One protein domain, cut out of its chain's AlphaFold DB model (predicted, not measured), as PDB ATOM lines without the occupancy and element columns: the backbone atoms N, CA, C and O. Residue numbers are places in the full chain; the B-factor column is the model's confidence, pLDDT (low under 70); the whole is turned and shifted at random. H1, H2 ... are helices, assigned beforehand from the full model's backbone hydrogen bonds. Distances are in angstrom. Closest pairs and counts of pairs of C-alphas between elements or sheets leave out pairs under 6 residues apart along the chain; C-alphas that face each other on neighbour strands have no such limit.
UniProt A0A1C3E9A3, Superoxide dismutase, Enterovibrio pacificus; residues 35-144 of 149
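Overview. This is residues 35 to 144 of the 149 residues of the protein "Superoxide dismutase" of Enterovibrio pacificus (UniProt A0A1C3E9A3). Four helices form an up-and-down bundle, a long narrow rod in which each helix runs against the one before it. H2 makes most of the length, and H1, H3 and H4 are ranged along it, with H4 packed on H1 and H3. The printed part has 110 residues, with four named helices in the order H1 to H4 and no named strand: all helix. It is only just compact, close to loose, with a radius of gyration of the C-alphas of 15.5 A and spans of 57 by 21 by 20 A.

Arrangement. H1, residues 35 to 59, and H2, residues 64 to 96, form a hairpin at a shallow tilt of 23 degrees; their closest C-alphas, of Ile 48 and Lys 77, are 5.0 A apart. H2 touches H3, residues 104 to 123, with the C-alphas of Glu 78 and Lys 122 closest at 5.0 A. H3 touches H4, residues 127 to 138, closest at the C-alphas of Ala 121 and Phe 129, 4.8 A. H4 touches H1 at a shallow tilt of 2 degrees, opposite ways; the C-alphas of Lys 49 and Ala 130 are closest at 5.2 A. H2 and H4 are near each other. Every O i to N i+4 pair is within hydrogen-bond range in H1, H3 and H4, and 27 of 29 in H2.

Along the chain. H1 begins at C-alpha 35 (244.507, 216.142, 289.296) and is 36.2 A long; H2 is 45.9 A and H3 29.0 A. H4, 16.9 A, ends at C-alpha 138 (242.450, 206.579, 294.097).

Size, cuts and confidence. The C-alphas farthest apart, of Asp 63 and Ser 100, are 56.7 A apart. The printed part has no cut and no long link, and no printed residue is under 70 in pLDDT.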
ATOM      1  N   HIS A  35     243.891 217.406 289.651       95.19
ATOM      2  CA  HIS A  35     244.507 216.142 289.296       95.19
ATOM      3  C   HIS A  35     245.948 216.050 289.814       95.19
ATOM      4  O   HIS A  35     246.344 214.996 290.326       95.19
ATOM      5  N   ALA A  36     246.726 217.136 289.737       94.50
ATOM      6  CA  ALA A  36     248.047 217.186 290.355       94.50
ATOM      7  C   ALA A  36     247.973 217.009 291.876       94.50
ATOM      8  O   ALA A  36     248.792 216.279 292.434       94.50
ATOM      9  N   GLU A  37     246.964 217.578 292.539       95.12
ATOM     10  CA  GLU A  37     246.757 217.391 293.981       95.12
ATOM     11  C   GLU A  37     246.464 215.927 294.342       95.12
ATOM     12  O   GLU A  37     247.058 215.379 295.272       95.12
ATOM     13  N   VAL A  38     245.627 215.234 293.558       97.56
ATOM     14  CA  VAL A  38     245.410 213.785 293.737       97.56
ATOM     15  C   VAL A  38     246.706 212.997 293.516       97.56
ATOM     16  O   VAL A  38     247.029 212.118 294.319       97.56
ATOM     17  N   LYS A  39     247.485 213.313 292.470       97.38
ATOM     18  CA  LYS A  39     248.796 212.680 292.227       97.38
ATOM     19  C   LYS A  39     249.772 212.920 293.385       97.38
ATOM     20  O   LYS A  39     250.482 211.993 293.773       97.38
ATOM     21  N   SER A  40     249.786 214.126 293.948       97.25
ATOM     22  CA  SER A  40     250.614 214.484 295.101       97.25
ATOM     23  C   SER A  40     250.260 213.634 296.325       97.25
ATOM     24  O   SER A  40     251.127 212.961 296.881       97.25
ATOM     25  N   MET A  41     248.969 213.517 296.659       98.50
ATOM     26  CA  MET A  41     248.521 212.659 297.763       98.50
ATOM     27  C   MET A  41     248.877 211.175 297.545       98.50
ATOM     28  O   MET A  41     249.218 210.464 298.492       98.50
ATOM     29  N   LEU A  42     248.837 210.676 296.302       98.62
ATOM     30  CA  LEU A  42     249.281 209.308 295.987       98.62
ATOM     31  C   LEU A  42     250.793 209.118 296.196       98.62
ATOM     32  O   LEU A  42     251.231 208.049 296.645       98.62
ATOM     33  N   LEU A  43     251.596 210.144 295.907       98.56
ATOM     34  CA  LEU A  43     253.030 210.145 296.191       98.56
ATOM     35  C   LEU A  43     253.301 210.157 297.706       98.56
ATOM     36  O   LEU A  43     254.156 209.401 298.180       98.56
ATOM     37  N   ASP A  44     252.529 210.925 298.477       98.75
ATOM     38  CA  ASP A  44     252.578 210.907 299.943       98.75
ATOM     39  C   ASP A  44     252.235 209.520 300.497       98.75
ATOM     40  O   ASP A  44     252.983 208.974 301.311       98.75
ATOM     41  N   ALA A  45     251.170 208.883 300.000       98.75
ATOM     42  CA  ALA A  45     250.792 207.525 300.399       98.75
ATOM     43  C   ALA A  45     251.899 206.495 300.096       98.75
ATOM     44  O   ALA A  45     252.195 205.619 300.917       98.75
ATOM     45  N   THR A  46     252.580 206.637 298.955       98.75
ATOM     46  CA  THR A  46     253.749 205.812 298.603       98.75
ATOM     47  C   THR A  46     254.899 206.023 299.593       98.75
ATOM     48  O   THR A  46     255.527 205.062 300.052       98.75
ATOM     49  N   THR A  47     255.150 207.273 299.985       98.69
ATOM     50  CA  THR A  47     256.185 207.618 300.966       98.69
ATOM     51  C   THR A  47     255.852 207.079 302.357       98.69
ATOM     52  O   THR A  47     256.722 206.514 303.021       98.69
ATOM     53  N   ILE A  48     254.586 207.151 302.772       98.88
ATOM     54  CA  ILE A  48     254.072 206.565 304.018       98.88
ATOM     55  C   ILE A  48     254.276 205.044 304.034       98.88
ATOM     56  O   ILE A  48     254.756 204.496 305.033       98.88
ATOM     57  N   LYS A  49     253.989 204.349 302.926       98.75
ATOM     58  CA  LYS A  49     254.221 202.900 302.800       98.75
ATOM     59  C   LYS A  49     255.701 202.541 302.947       98.75
ATOM     60  O   LYS A  49     256.055 201.615 303.685       98.75
ATOM     61  N   LYS A  50     256.582 203.309 302.297       98.62
ATOM     62  CA  LYS A  50     258.035 203.150 302.437       98.62
ATOM     63  C   LYS A  50     258.486 203.386 303.878       98.62
ATOM     64  O   LYS A  50     259.195 202.548 304.430       98.62
ATOM     65  N   ALA A  51     258.044 204.476 304.502       98.62
ATOM     66  CA  ALA A  51     258.378 204.800 305.886       98.62
ATOM     67  C   ALA A  51     257.949 203.685 306.848       98.62
ATOM     68  O   ALA A  51     258.727 203.273 307.701       98.62
ATOM     69  N   THR A  52     256.756 203.127 306.645       98.56
ATOM     70  CA  THR A  52     256.231 201.999 307.425       98.56
ATOM     71  C   THR A  52     257.124 200.758 307.318       98.56
ATOM     72  O   THR A  52     257.479 200.154 308.329       98.56
ATOM     73  N   THR A  53     257.576 200.427 306.105       98.56
ATOM     74  CA  THR A  53     258.518 199.316 305.873       98.56
ATOM     75  C   THR A  53     259.854 199.555 306.583       98.56
ATOM     76  O   THR A  53     260.399 198.658 307.228       98.56
ATOM     77  N   MET A  54     260.372 200.785 306.512       98.62
ATOM     78  CA  MET A  54     261.619 201.153 307.180       98.62
ATOM     79  C   MET A  54     261.497 201.065 308.702       98.62
ATOM     80  O   MET A  54     262.379 200.488 309.334       98.62
ATOM     81  N   ILE A  55     260.397 201.557 309.282       98.62
ATOM     82  CA  ILE A  55     260.110 201.458 310.721       98.62
ATOM     83  C   ILE A  55     260.136 199.994 311.168       98.62
ATOM     84  O   ILE A  55     260.832 199.676 312.130       98.62
ATOM     85  N   ALA A  56     259.459 199.097 310.445       97.81
ATOM     86  CA  ALA A  56     259.449 197.670 310.767       97.81
ATOM     87  C   ALA A  56     260.852 197.035 310.703       97.81
ATOM     88  O   ALA A  56     261.219 196.248 311.569       97.81
ATOM     89  N   SER A  57     261.670 197.403 309.711       98.12
ATOM     90  CA  SER A  57     263.040 196.876 309.586       98.12
ATOM     91  C   SER A  57     264.008 197.400 310.657       98.12
ATOM     92  O   SER A  57     264.978 196.729 311.009       98.12
ATOM     93  N   LEU A  58     263.779 198.621 311.151       98.44
ATOM     94  CA  LEU A  58     264.652 199.293 312.112       98.44
ATOM     95  C   LEU A  58     264.265 198.979 313.559       98.44
ATOM     96  O   LEU A  58     265.135 199.014 314.424       98.44
ATOM     97  N   SER A  59     263.000 198.642 313.827       97.50
ATOM     98  CA  SER A  59     262.492 198.380 315.181       97.50
ATOM     99  C   SER A  59     263.124 197.159 315.852       97.50
ATOM    100  O   SER A  59     263.167 197.092 317.077       97.50
ATOM    101  N   VAL A  60     263.659 196.222 315.067       97.69
ATOM    102  CA  VAL A  60     264.361 195.030 315.570       97.69
ATOM    103  C   VAL A  60     265.842 195.278 315.885       97.69
ATOM    104  O   VAL A  60     266.523 194.384 316.384       97.69
ATOM    105  N   LYS A  61     266.372 196.472 315.589       97.75
ATOM    106  CA  LYS A  61     267.781 196.835 315.812       97.75
ATOM    107  C   LYS A  61     267.943 197.638 317.103       97.75
ATOM    108  O   LYS A  61     267.101 198.465 317.437       97.75
ATOM    109  N   ASN A  62     269.059 197.442 317.811       96.44
ATOM    110  CA  ASN A  62     269.305 198.091 319.109       96.44
ATOM    111  C   ASN A  62     270.426 199.152 319.098       96.44
ATOM    112  O   ASN A  62     270.731 199.739 320.139       96.44
ATOM    113  N   ASP A  63     271.037 199.433 317.947       98.31
ATOM    114  CA  ASP A  63     272.086 200.448 317.839       98.31
ATOM    115  C   ASP A  63     271.520 201.881 317.781       98.31
ATOM    116  O   ASP A  63     270.377 202.121 317.377       98.31
ATOM    117  N   ALA A  64     272.335 202.853 318.202       98.38
ATOM    118  CA  ALA A  64     271.930 204.257 318.288       98.38
ATOM    119  C   ALA A  64     271.541 204.852 316.925       98.38
ATOM    120  O   ALA A  64     270.603 205.648 316.841       98.38
ATOM    121  N   GLN A  65     272.219 204.446 315.847       98.50
ATOM    122  CA  GLN A  65     271.933 204.965 314.516       98.50
ATOM    123  C   GLN A  65     270.568 204.480 314.022       98.50
ATOM    124  O   GLN A  65     269.786 205.284 313.517       98.50
ATOM    125  N   SER A  66     270.242 203.201 314.216       98.50
ATOM    126  CA  SER A  66     268.935 202.647 313.860       98.50
ATOM    127  C   SER A  66     267.796 203.314 314.628       98.50
ATOM    128  O   SER A  66     266.775 203.637 314.022       98.50
ATOM    129  N   LYS A  67     267.984 203.615 315.921       98.56
ATOM    130  CA  LYS A  67     266.999 204.362 316.727       98.56
ATOM    131  C   LYS A  67     266.773 205.776 316.189       98.56
ATOM    132  O   LYS A  67     265.629 206.184 316.008       98.56
ATOM    133  N   ASN A  68     267.845 206.488 315.839       98.62
ATOM    134  CA  ASN A  68     267.738 207.814 315.223       98.62
ATOM    135  C   ASN A  68     266.987 207.768 313.885       98.62
ATOM    136  O   ASN A  68     266.139 208.622 313.619       98.62
ATOM    137  N   GLN A  69     267.279 206.777 313.036       98.75
ATOM    138  CA  GLN A  69     266.581 206.619 311.759       98.75
ATOM    139  C   GLN A  69     265.114 206.235 311.951       98.75
ATOM    140  O   GLN A  69     264.261 206.756 311.238       98.75
ATOM    141  N   LEU A  70     264.800 205.375 312.922       98.69
ATOM    142  CA  LEU A  70     263.426 204.995 313.232       98.69
ATOM    143  C   LEU A  70     262.588 206.225 313.596       98.69
ATOM    144  O   LEU A  70     261.538 206.434 312.993       98.69
ATOM    145  N   THR A  71     263.091 207.090 314.479       98.69
ATOM    146  CA  THR A  71     262.412 208.347 314.834       98.69
ATOM    147  C   THR A  71     262.188 209.239 313.612       98.69
ATOM    148  O   THR A  71     261.090 209.759 313.425       98.69
ATOM    149  N   ARG A  72     263.189 209.386 312.734       98.81
ATOM    150  CA  ARG A  72     263.047 210.174 311.495       98.81
ATOM    151  C   ARG A  72     261.964 209.611 310.580       98.81
ATOM    152  O   ARG A  72     261.186 210.384 310.032       98.81
ATOM    153  N   TRP A  73     261.888 208.290 310.431       98.75
ATOM    154  CA  TRP A  73     260.853 207.658 309.612       98.75
ATOM    155  C   TRP A  73     259.455 207.797 310.210       98.75
ATOM    156  O   TRP A  73     258.513 208.011 309.449       98.75
ATOM    157  N   VAL A  74     259.313 207.733 311.540       98.81
ATOM    158  CA  VAL A  74     258.041 208.020 312.224       98.81
ATOM    159  C   VAL A  74     257.603 209.455 311.934       98.81
ATOM    160  O   VAL A  74     256.525 209.652 311.382       98.81
ATOM    161  N   VAL A  75     258.468 210.440 312.191       98.81
ATOM    162  CA  VAL A  75     258.158 211.859 311.944       98.81
ATOM    163  C   VAL A  75     257.834 212.114 310.470       98.81
ATOM    164  O   VAL A  75     256.841 212.764 310.159       98.81
ATOM    165  N   ASN A  76     258.618 211.554 309.545       98.69
ATOM    166  CA  ASN A  76     258.368 211.706 308.113       98.69
ATOM    167  C   ASN A  76     256.993 211.142 307.720       98.69
ATOM    168  O   ASN A  76     256.217 211.811 307.045       98.69
ATOM    169  N   LYS A  77     256.663 209.929 308.182       98.75
ATOM    170  CA  LYS A  77     255.355 209.298 307.952       98.75
ATOM    171  C   LYS A  77     254.211 210.173 308.460       98.75
ATOM    172  O   LYS A  77     253.211 210.330 307.765       98.75
ATOM    173  N   GLU A  78     254.355 210.734 309.656       98.81
ATOM    174  CA  GLU A  78     253.321 211.565 310.264       98.81
ATOM    175  C   GLU A  78     253.113 212.901 309.550       98.81
ATOM    176  O   GLU A  78     251.967 213.342 309.437       98.81
ATOM    177  N   ASN A  79     254.189 213.504 309.039       98.81
ATOM    178  CA  ASN A  79     254.127 214.729 308.247       98.81
ATOM    179  C   ASN A  79     253.427 214.489 306.906       98.81
ATOM    180  O   ASN A  79     252.481 215.201 306.598       98.81
ATOM    181  N   HIS A  80     253.803 213.448 306.154       98.81
ATOM    182  CA  HIS A  80     253.127 213.128 304.887       98.81
ATOM    183  C   HIS A  80     251.652 212.767 305.092       98.81
ATOM    184  O   HIS A  80     250.793 213.175 304.317       98.81
ATOM    185  N   ALA A  81     251.327 212.026 306.156       98.88
ATOM    186  CA  ALA A  81     249.933 211.729 306.462       98.88
ATOM    187  C   ALA A  81     249.148 212.997 306.835       98.88
ATOM    188  O   ALA A  81     247.975 213.107 306.488       98.88
ATOM    189  N   GLN A  82     249.791 213.958 307.512       98.81
ATOM    190  CA  GLN A  82     249.191 215.259 307.791       98.81
ATOM    191  C   GLN A  82     248.969 216.066 306.512       98.81
ATOM    192  O   GLN A  82     247.868 216.563 306.324       98.81
ATOM    193  N   SER A  83     249.946 216.114 305.602       98.50
ATOM    194  CA  SER A  83     249.801 216.804 304.314       98.50
ATOM    195  C   SER A  83     248.591 216.307 303.527       98.50
ATOM    196  O   SER A  83     247.835 217.119 303.009       98.50
ATOM    197  N   VAL A  84     248.322 214.996 303.518       98.75
ATOM    198  CA  VAL A  84     247.102 214.455 302.890       98.75
ATOM    199  C   VAL A  84     245.825 214.947 303.586       98.75
ATOM    200  O   VAL A  84     244.850 215.286 302.914       98.75
ATOM    201  N   ILE A  85     245.803 214.985 304.924       98.81
ATOM    202  CA  ILE A  85     244.653 215.503 305.687       98.81
ATOM    203  C   ILE A  85     244.412 216.977 305.349       98.81
ATOM    204  O   ILE A  85     243.265 217.362 305.110       98.81
ATOM    205  N   ASP A  86     245.478 217.771 305.293       97.50
ATOM    206  CA  ASP A  86     245.424 219.203 305.013       97.50
ATOM    207  C   ASP A  86     244.976 219.450 303.567       97.50
ATOM    208  O   ASP A  86     244.041 220.211 303.350       97.50
ATOM    209  N   SER A  87     245.514 218.727 302.577       96.69
ATOM    210  CA  SER A  87     245.053 218.806 301.183       96.69
ATOM    211  C   SER A  87     243.556 218.515 301.064       96.69
ATOM    212  O   SER A  87     242.819 219.258 300.416       96.69
ATOM    213  N   ILE A  88     243.051 217.462 301.713       98.06
ATOM    214  CA  ILE A  88     241.612 217.184 301.677       98.06
ATOM    215  C   ILE A  88     240.812 218.294 302.362       98.06
ATOM    216  O   ILE A  88     239.790 218.721 301.823       98.06
ATOM    217  N   SER A  89     241.255 218.757 303.526       96.69
ATOM    218  CA  SER A  89     240.516 219.729 304.335       96.69
ATOM    219  C   SER A  89     240.509 221.113 303.689       96.69
ATOM    220  O   SER A  89     239.443 221.676 303.440       96.69
ATOM    221  N   ASP A  90     241.685 221.627 303.345       93.88
ATOM    222  CA  ASP A  90     241.902 223.022 302.974       93.88
ATOM    223  C   ASP A  90     241.757 223.284 301.480       93.88
ATOM    224  O   ASP A  90     241.474 224.418 301.092       93.88
ATOM    225  N   TYR A  91     241.940 222.269 300.635       93.69
ATOM    226  CA  TYR A  91     241.762 222.403 299.193       93.69
ATOM    227  C   TYR A  91     240.441 221.802 298.742       93.69
ATOM    228  O   TYR A  91     239.587 222.495 298.185       93.69
ATOM    229  N   PHE A  92     240.231 220.512 298.998       95.38
ATOM    230  CA  PHE A  92     239.074 219.833 298.430       95.38
ATOM    231  C   PHE A  92     237.772 220.206 299.137       95.38
ATOM    232  O   PHE A  92     236.845 220.679 298.478       95.38
ATOM    233  N   LEU A  93     237.677 220.030 300.456       95.50
ATOM    234  CA  LEU A  93     236.424 220.213 301.193       95.50
ATOM    235  C   LEU A  93     235.962 221.672 301.247       95.50
ATOM    236  O   LEU A  93     234.762 221.928 301.167       95.50
ATOM    237  N   THR A  94     236.883 222.629 301.335       91.81
ATOM    238  CA  THR A  94     236.547 224.061 301.383       91.81
ATOM    239  C   THR A  94     236.400 224.685 299.992       91.81
ATOM    240  O   THR A  94     235.570 225.579 299.812       91.81
ATOM    241  N   GLN A  95     237.157 224.227 298.984       90.44
ATOM    242  CA  GLN A  95     237.224 224.913 297.684       90.44
ATOM    243  C   GLN A  95     236.616 224.120 296.524       90.44
ATOM    244  O   GLN A  95     236.059 224.736 295.608       90.44
ATOM    245  N   ARG A  96     236.679 222.782 296.533       92.44
ATOM    246  CA  ARG A  96     236.275 221.936 295.390       92.44
ATOM    247  C   ARG A  96     234.938 221.224 295.584       92.44
ATOM    248  O   ARG A  96     234.171 221.117 294.629       92.44
ATOM    249  N   VAL A  97     234.611 220.778 296.792       94.81
ATOM    250  CA  VAL A  97     233.331 220.124 297.099       94.81
ATOM    251  C   VAL A  97     232.253 221.191 297.309       94.81
ATOM    252  O   VAL A  97     232.220 221.876 298.327       94.81
ATOM    253  N   LYS A  98     231.358 221.363 296.327       93.12
ATOM    254  CA  LYS A  98     230.301 222.390 296.377       93.12
ATOM    255  C   LYS A  98     228.987 221.822 296.924       93.12
ATOM    256  O   LYS A  98     228.522 220.825 296.367       93.12
ATOM    257  N   PRO A  99     228.330 222.483 297.900       95.62
ATOM    258  CA  PRO A  99     227.016 222.070 298.413       95.62
ATOM    259  C   PRO A  99     225.915 221.972 297.350       95.62
ATOM    260  O   PRO A  99     224.959 221.227 297.516       95.62
ATOM    261  N   SER A 100     226.050 222.705 296.242       95.94
ATOM    262  CA  SER A 100     225.120 222.671 295.108       95.94
ATOM    263  C   SER A 100     225.319 221.477 294.162       95.94
ATOM    264  O   SER A 100     224.541 221.315 293.220       95.94
ATOM    265  N   SER A 101     226.350 220.651 294.366       93.75
ATOM    266  CA  SER A 101     226.625 219.491 293.505       93.75
ATOM    267  C   SER A 101     225.573 218.403 293.722       93.75
ATOM    268  O   SER A 101     225.243 218.075 294.859       93.75
ATOM    269  N   LYS A 102     225.085 217.780 292.640       96.31
ATOM    270  CA  LYS A 102     224.100 216.681 292.731       96.31
ATOM    271  C   LYS A 102     224.616 215.483 293.540       96.31
ATOM    272  O   LYS A 102     223.828 214.771 294.148       96.31
ATOM    273  N   ASP A 103     225.928 215.276 293.545       95.56
ATOM    274  CA  ASP A 103     226.648 214.210 294.242       95.56
ATOM    275  C   ASP A 103     227.343 214.700 295.530       95.56
ATOM    276  O   ASP A 103     228.295 214.072 295.993       95.56
ATOM    277  N   TYR A 104     226.887 215.812 296.126       97.31
ATOM    278  CA  TYR A 104     227.536 216.446 297.283       97.31
ATOM    279  C   TYR A 104     227.799 215.478 298.445       97.31
ATOM    280  O   TYR A 104     228.931 215.390 298.918       97.31
ATOM    281  N   THR A 105     226.787 214.718 298.877       97.88
ATOM    282  CA  THR A 105     226.927 213.758 299.986       97.88
ATOM    283  C   THR A 105     227.949 212.670 299.670       97.88
ATOM    284  O   THR A 105     228.795 212.373 300.508       97.88
ATOM    285  N   GLU A 106     227.914 212.111 298.459       97.56
ATOM    286  CA  GLU A 106     228.866 211.077 298.042       97.56
ATOM    287  C   GLU A 106     230.297 211.632 298.039       97.56
ATOM    288  O   GLU A 106     231.201 211.031 298.621       97.56
ATOM    289  N   ARG A 107     230.506 212.827 297.470       97.00
ATOM    290  CA  ARG A 107     231.816 213.491 297.491       97.00
ATOM    291  C   ARG A 107     232.291 213.742 298.914       97.00
ATOM    292  O   ARG A 107     233.445 213.442 299.212       97.00
ATOM    293  N   LEU A 108     231.431 214.249 299.794       98.12
ATOM    294  CA  LEU A 108     231.782 214.512 301.189       98.12
ATOM    295  C   LEU A 108     232.245 213.231 301.900       98.12
ATOM    296  O   LEU A 108     233.300 213.225 302.534       98.12
ATOM    297  N   VAL A 109     231.503 212.132 301.737       98.50
ATOM    298  CA  VAL A 109     231.841 210.824 302.320       98.50
ATOM    299  C   VAL A 109     233.181 210.310 301.792       98.50
ATOM    300  O   VAL A 109     234.021 209.869 302.579       98.50
ATOM    301  N   ARG A 110     233.418 210.395 300.478       98.44
ATOM    302  CA  ARG A 110     234.661 209.923 299.846       98.44
ATOM    303  C   ARG A 110     235.885 210.707 300.310       98.44
ATOM    304  O   ARG A 110     236.903 210.098 300.623       98.44
ATOM    305  N   HIS A 111     235.784 212.031 300.410       98.62
ATOM    306  CA  HIS A 111     236.879 212.873 300.899       98.62
ATOM    307  C   HIS A 111     237.145 212.640 302.390       98.62
ATOM    308  O   HIS A 111     238.290 212.445 302.792       98.62
ATOM    309  N   HIS A 112     236.098 212.550 303.214       98.75
ATOM    310  CA  HIS A 112     236.253 212.213 304.629       98.75
ATOM    311  C   HIS A 112     236.912 210.836 304.833       98.75
ATOM    312  O   HIS A 112     237.749 210.675 305.723       98.75
ATOM    313  N   ALA A 113     236.610 209.851 303.980       98.81
ATOM    314  CA  ALA A 113     237.264 208.546 304.031       98.81
ATOM    315  C   ALA A 113     238.788 208.637 303.832       98.81
ATOM    316  O   ALA A 113     239.524 207.897 304.489       98.81
ATOM    317  N   VAL A 114     239.273 209.565 302.995       98.88
ATOM    318  CA  VAL A 114     240.715 209.829 302.840       98.88
ATOM    319  C   VAL A 114     241.316 210.379 304.132       98.88
ATOM    320  O   VAL A 114     242.336 209.860 304.576       98.88
ATOM    321  N   ILE A 115     240.666 211.350 304.788       98.88
ATOM    322  CA  ILE A 115     241.127 211.898 306.081       98.88
ATOM    323  C   ILE A 115     241.252 210.784 307.127       98.88
ATOM    324  O   ILE A 115     242.281 210.656 307.795       98.88
ATOM    325  N   VAL A 116     240.227 209.936 307.252       98.88
ATOM    326  CA  VAL A 116     240.225 208.826 308.216       98.88
ATOM    327  C   VAL A 116     241.325 207.813 307.900       98.88
ATOM    328  O   VAL A 116     242.018 207.355 308.812       98.88
ATOM    329  N   ALA A 117     241.515 207.461 306.628       98.88
ATOM    330  CA  ALA A 117     242.577 206.545 306.220       98.88
ATOM    331  C   ALA A 117     243.973 207.140 306.475       98.88
ATOM    332  O   ALA A 117     244.857 206.436 306.967       98.88
ATOM    333  N   ALA A 118     244.159 208.438 306.227       98.88
ATOM    334  CA  ALA A 118     245.416 209.140 306.475       98.88
ATOM    335  C   ALA A 118     245.747 209.173 307.971       98.88
ATOM    336  O   ALA A 118     246.859 208.826 308.362       98.88
ATOM    337  N   MET A 119     244.764 209.467 308.826       98.81
ATOM    338  CA  MET A 119     244.906 209.389 310.281       98.81
ATOM    339  C   MET A 119     245.292 207.976 310.746       98.81
ATOM    340  O   MET A 119     246.210 207.817 311.554       98.81
ATOM    341  N   LYS A 120     244.671 206.926 310.195       98.88
ATOM    342  CA  LYS A 120     245.042 205.541 310.529       98.88
ATOM    343  C   LYS A 120     246.476 205.222 310.110       98.88
ATOM    344  O   LYS A 120     247.229 204.664 310.909       98.88
ATOM    345  N   ALA A 121     246.877 205.608 308.900       98.81
ATOM    346  CA  ALA A 121     248.246 205.433 308.419       98.81
ATOM    347  C   ALA A 121     249.260 206.254 309.240       98.81
ATOM    348  O   ALA A 121     250.385 205.806 309.473       98.81
ATOM    349  N   LYS A 122     248.859 207.424 309.755       98.69
ATOM    350  CA  LYS A 122     249.640 208.261 310.677       98.69
ATOM    351  C   LYS A 122     249.919 207.547 311.998       98.69
ATOM    352  O   LYS A 122     251.062 207.505 312.435       98.69
ATOM    353  N   GLN A 123     248.912 206.912 312.588       98.62
ATOM    354  CA  GLN A 123     249.009 206.311 313.923       98.62
ATOM    355  C   GLN A 123     249.614 204.900 313.943       98.62
ATOM    356  O   GLN A 123     250.142 204.474 314.965       98.62
ATOM    357  N   ASN A 124     249.551 204.160 312.832       98.44
ATOM    358  CA  ASN A 124     249.911 202.740 312.802       98.44
ATOM    359  C   ASN A 124     251.205 202.465 312.019       98.44
ATOM    360  O   ASN A 124     251.588 203.232 311.136       98.44
ATOM    361  N   ALA A 125     251.867 201.345 312.327       95.50
ATOM    362  CA  ALA A 125     253.083 200.873 311.647       95.50
ATOM    363  C   ALA A 125     252.854 199.610 310.785       95.50
ATOM    364  O   ALA A 125     253.808 198.975 310.346       95.50
ATOM    365  N   ASP A 126     251.597 199.234 310.547       97.44
ATOM    366  CA  ASP A 126     251.224 198.148 309.636       97.44
ATOM    367  C   ASP A 126     251.006 198.714 308.223       97.44
ATOM    368  O   ASP A 126     250.236 199.662 308.033       97.44
ATOM    369  N   GLY A 127     251.680 198.128 307.228       95.69
ATOM    370  CA  GLY A 127     251.624 198.563 305.830       95.69
ATOM    371  C   GLY A 127     250.214 198.569 305.237       95.69
ATOM    372  O   GLY A 127     249.951 199.366 304.334       95.69
ATOM    373  N   LYS A 128     249.281 197.773 305.782       98.44
ATOM    374  CA  LYS A 128     247.888 197.743 305.310       98.44
ATOM    375  C   LYS A 128     247.203 199.110 305.372       98.44
ATOM    376  O   LYS A 128     246.400 199.424 304.500       98.44
ATOM    377  N   PHE A 129     247.538 199.945 306.358       98.75
ATOM    378  CA  PHE A 129     246.913 201.261 306.504       98.75
ATOM    379  C   PHE A 129     247.397 202.246 305.436       98.75
ATOM    380  O   PHE A 129     246.631 203.103 305.002       98.75
ATOM    381  N   ALA A 130     248.637 202.096 304.957       98.31
ATOM    382  CA  ALA A 130     249.122 202.847 303.803       98.31
ATOM    383  C   ALA A 130     248.403 202.409 302.514       98.31
ATOM    384  O   ALA A 130     248.040 203.250 301.695       98.31
ATOM    385  N   ASP A 131     248.129 201.110 302.361       98.62
ATOM    386  CA  ASP A 131     247.375 200.588 301.214       98.62
ATOM    387  C   ASP A 131     245.904 201.038 301.229       98.62
ATOM    388  O   ASP A 131     245.349 201.383 300.185       98.62
ATOM    389  N   GLU A 132     245.266 201.062 302.402       98.81
ATOM    390  CA  GLU A 132     243.921 201.622 302.587       98.81
ATOM    391  C   GLU A 132     243.873 203.109 302.221       98.81
ATOM    392  O   GLU A 132     242.957 203.530 301.511       98.81
ATOM    393  N   LEU A 133     244.882 203.886 302.631       98.88
ATOM    394  CA  LEU A 133     245.023 205.287 302.242       98.88
ATOM    395  C   LEU A 133     245.141 205.444 300.720       98.88
ATOM    396  O   LEU A 133     244.372 206.197 300.125       98.88
ATOM    397  N   SER A 134     246.038 204.698 300.066       98.75
ATOM    398  CA  SER A 134     246.172 204.737 298.603       98.75
ATOM    399  C   SER A 134     244.868 204.375 297.888       98.75
ATOM    400  O   SER A 134     244.520 205.005 296.891       98.75
ATOM    401  N   LYS A 135     244.118 203.382 298.381       98.75
ATOM    402  CA  LYS A 135     242.803 203.019 297.822       98.75
ATOM    403  C   LYS A 135     241.787 204.149 297.974       98.75
ATOM    404  O   LYS A 135     241.071 204.439 297.018       98.75
ATOM    405  N   ALA A 136     241.735 204.789 299.142       98.75
ATOM    406  CA  ALA A 136     240.832 205.908 299.393       98.75
ATOM    407  C   ALA A 136     241.146 207.105 298.480       98.75
ATOM    408  O   ALA A 136     240.228 207.675 297.898       98.75
ATOM    409  N   ILE A 137     242.428 207.439 298.293       98.75
ATOM    410  CA  ILE A 137     242.848 208.533 297.401       98.75
ATOM    411  C   ILE A 137     242.508 208.213 295.941       98.75
ATOM    412  O   ILE A 137     241.934 209.051 295.252       98.75
ATOM    413  N   ASN A 138     242.788 206.993 295.467       98.12
ATOM    414  CA  ASN A 138     242.450 206.579 294.097       98.12
ATOM    415  C   ASN A 138     240.942 206.643 293.807       98.12
ATOM    416  O   ASN A 138     240.538 206.898 292.676       98.12
ATOM    417  N   ALA A 139     240.093 206.447 294.821       97.69
ATOM    418  CA  ALA A 139     238.651 206.610 294.660       97.69
ATOM    419  C   ALA A 139     238.241 208.061 294.341       97.69
ATOM    420  O   ALA A 139     237.137 208.275 293.850       97.69
ATOM    421  N   LEU A 140     239.108 209.054 294.584       97.38
ATOM    422  CA  LEU A 140     238.864 210.443 294.191       97.38
ATOM    423  C   LEU A 140     239.191 210.721 292.721       97.38
ATOM    424  O   LEU A 140     238.676 211.687 292.163       97.38
ATOM    425  N   SER A 141     239.992 209.882 292.057       93.12
ATOM    426  CA  SER A 141     240.409 210.105 290.664       93.12
ATOM    427  C   SER A 141     239.232 210.167 289.684       93.12
ATOM    428  O   SER A 141     239.320 210.841 288.662       93.12
ATOM    429  N   THR A 142     238.097 209.534 290.002       92.56
ATOM    430  CA  THR A 142     236.867 209.630 289.195       92.56
ATOM    431  C   THR A 142     236.271 211.036 289.177       92.56
ATOM    432  O   THR A 142     235.540 211.383 288.254       92.56
ATOM    433  N   TYR A 143     236.556 211.843 290.200       93.38
ATOM    434  CA  TYR A 143     236.077 213.216 290.326       93.38
ATOM    435  C   TYR A 143     237.032 214.247 289.723       93.38
ATOM    436  O   TYR A 143     236.585 215.351 289.408       93.38
ATOM    437  N   TYR A 144     238.310 213.887 289.590       94.19
ATOM    438  CA  TYR A 144     239.412 214.774 289.217       94.19
ATOM    439  C   TYR A 144     240.275 214.118 288.123       94.19
ATOM    440  O   TYR A 144     241.421 213.740 288.379       94.19
TER     441      TYR A 144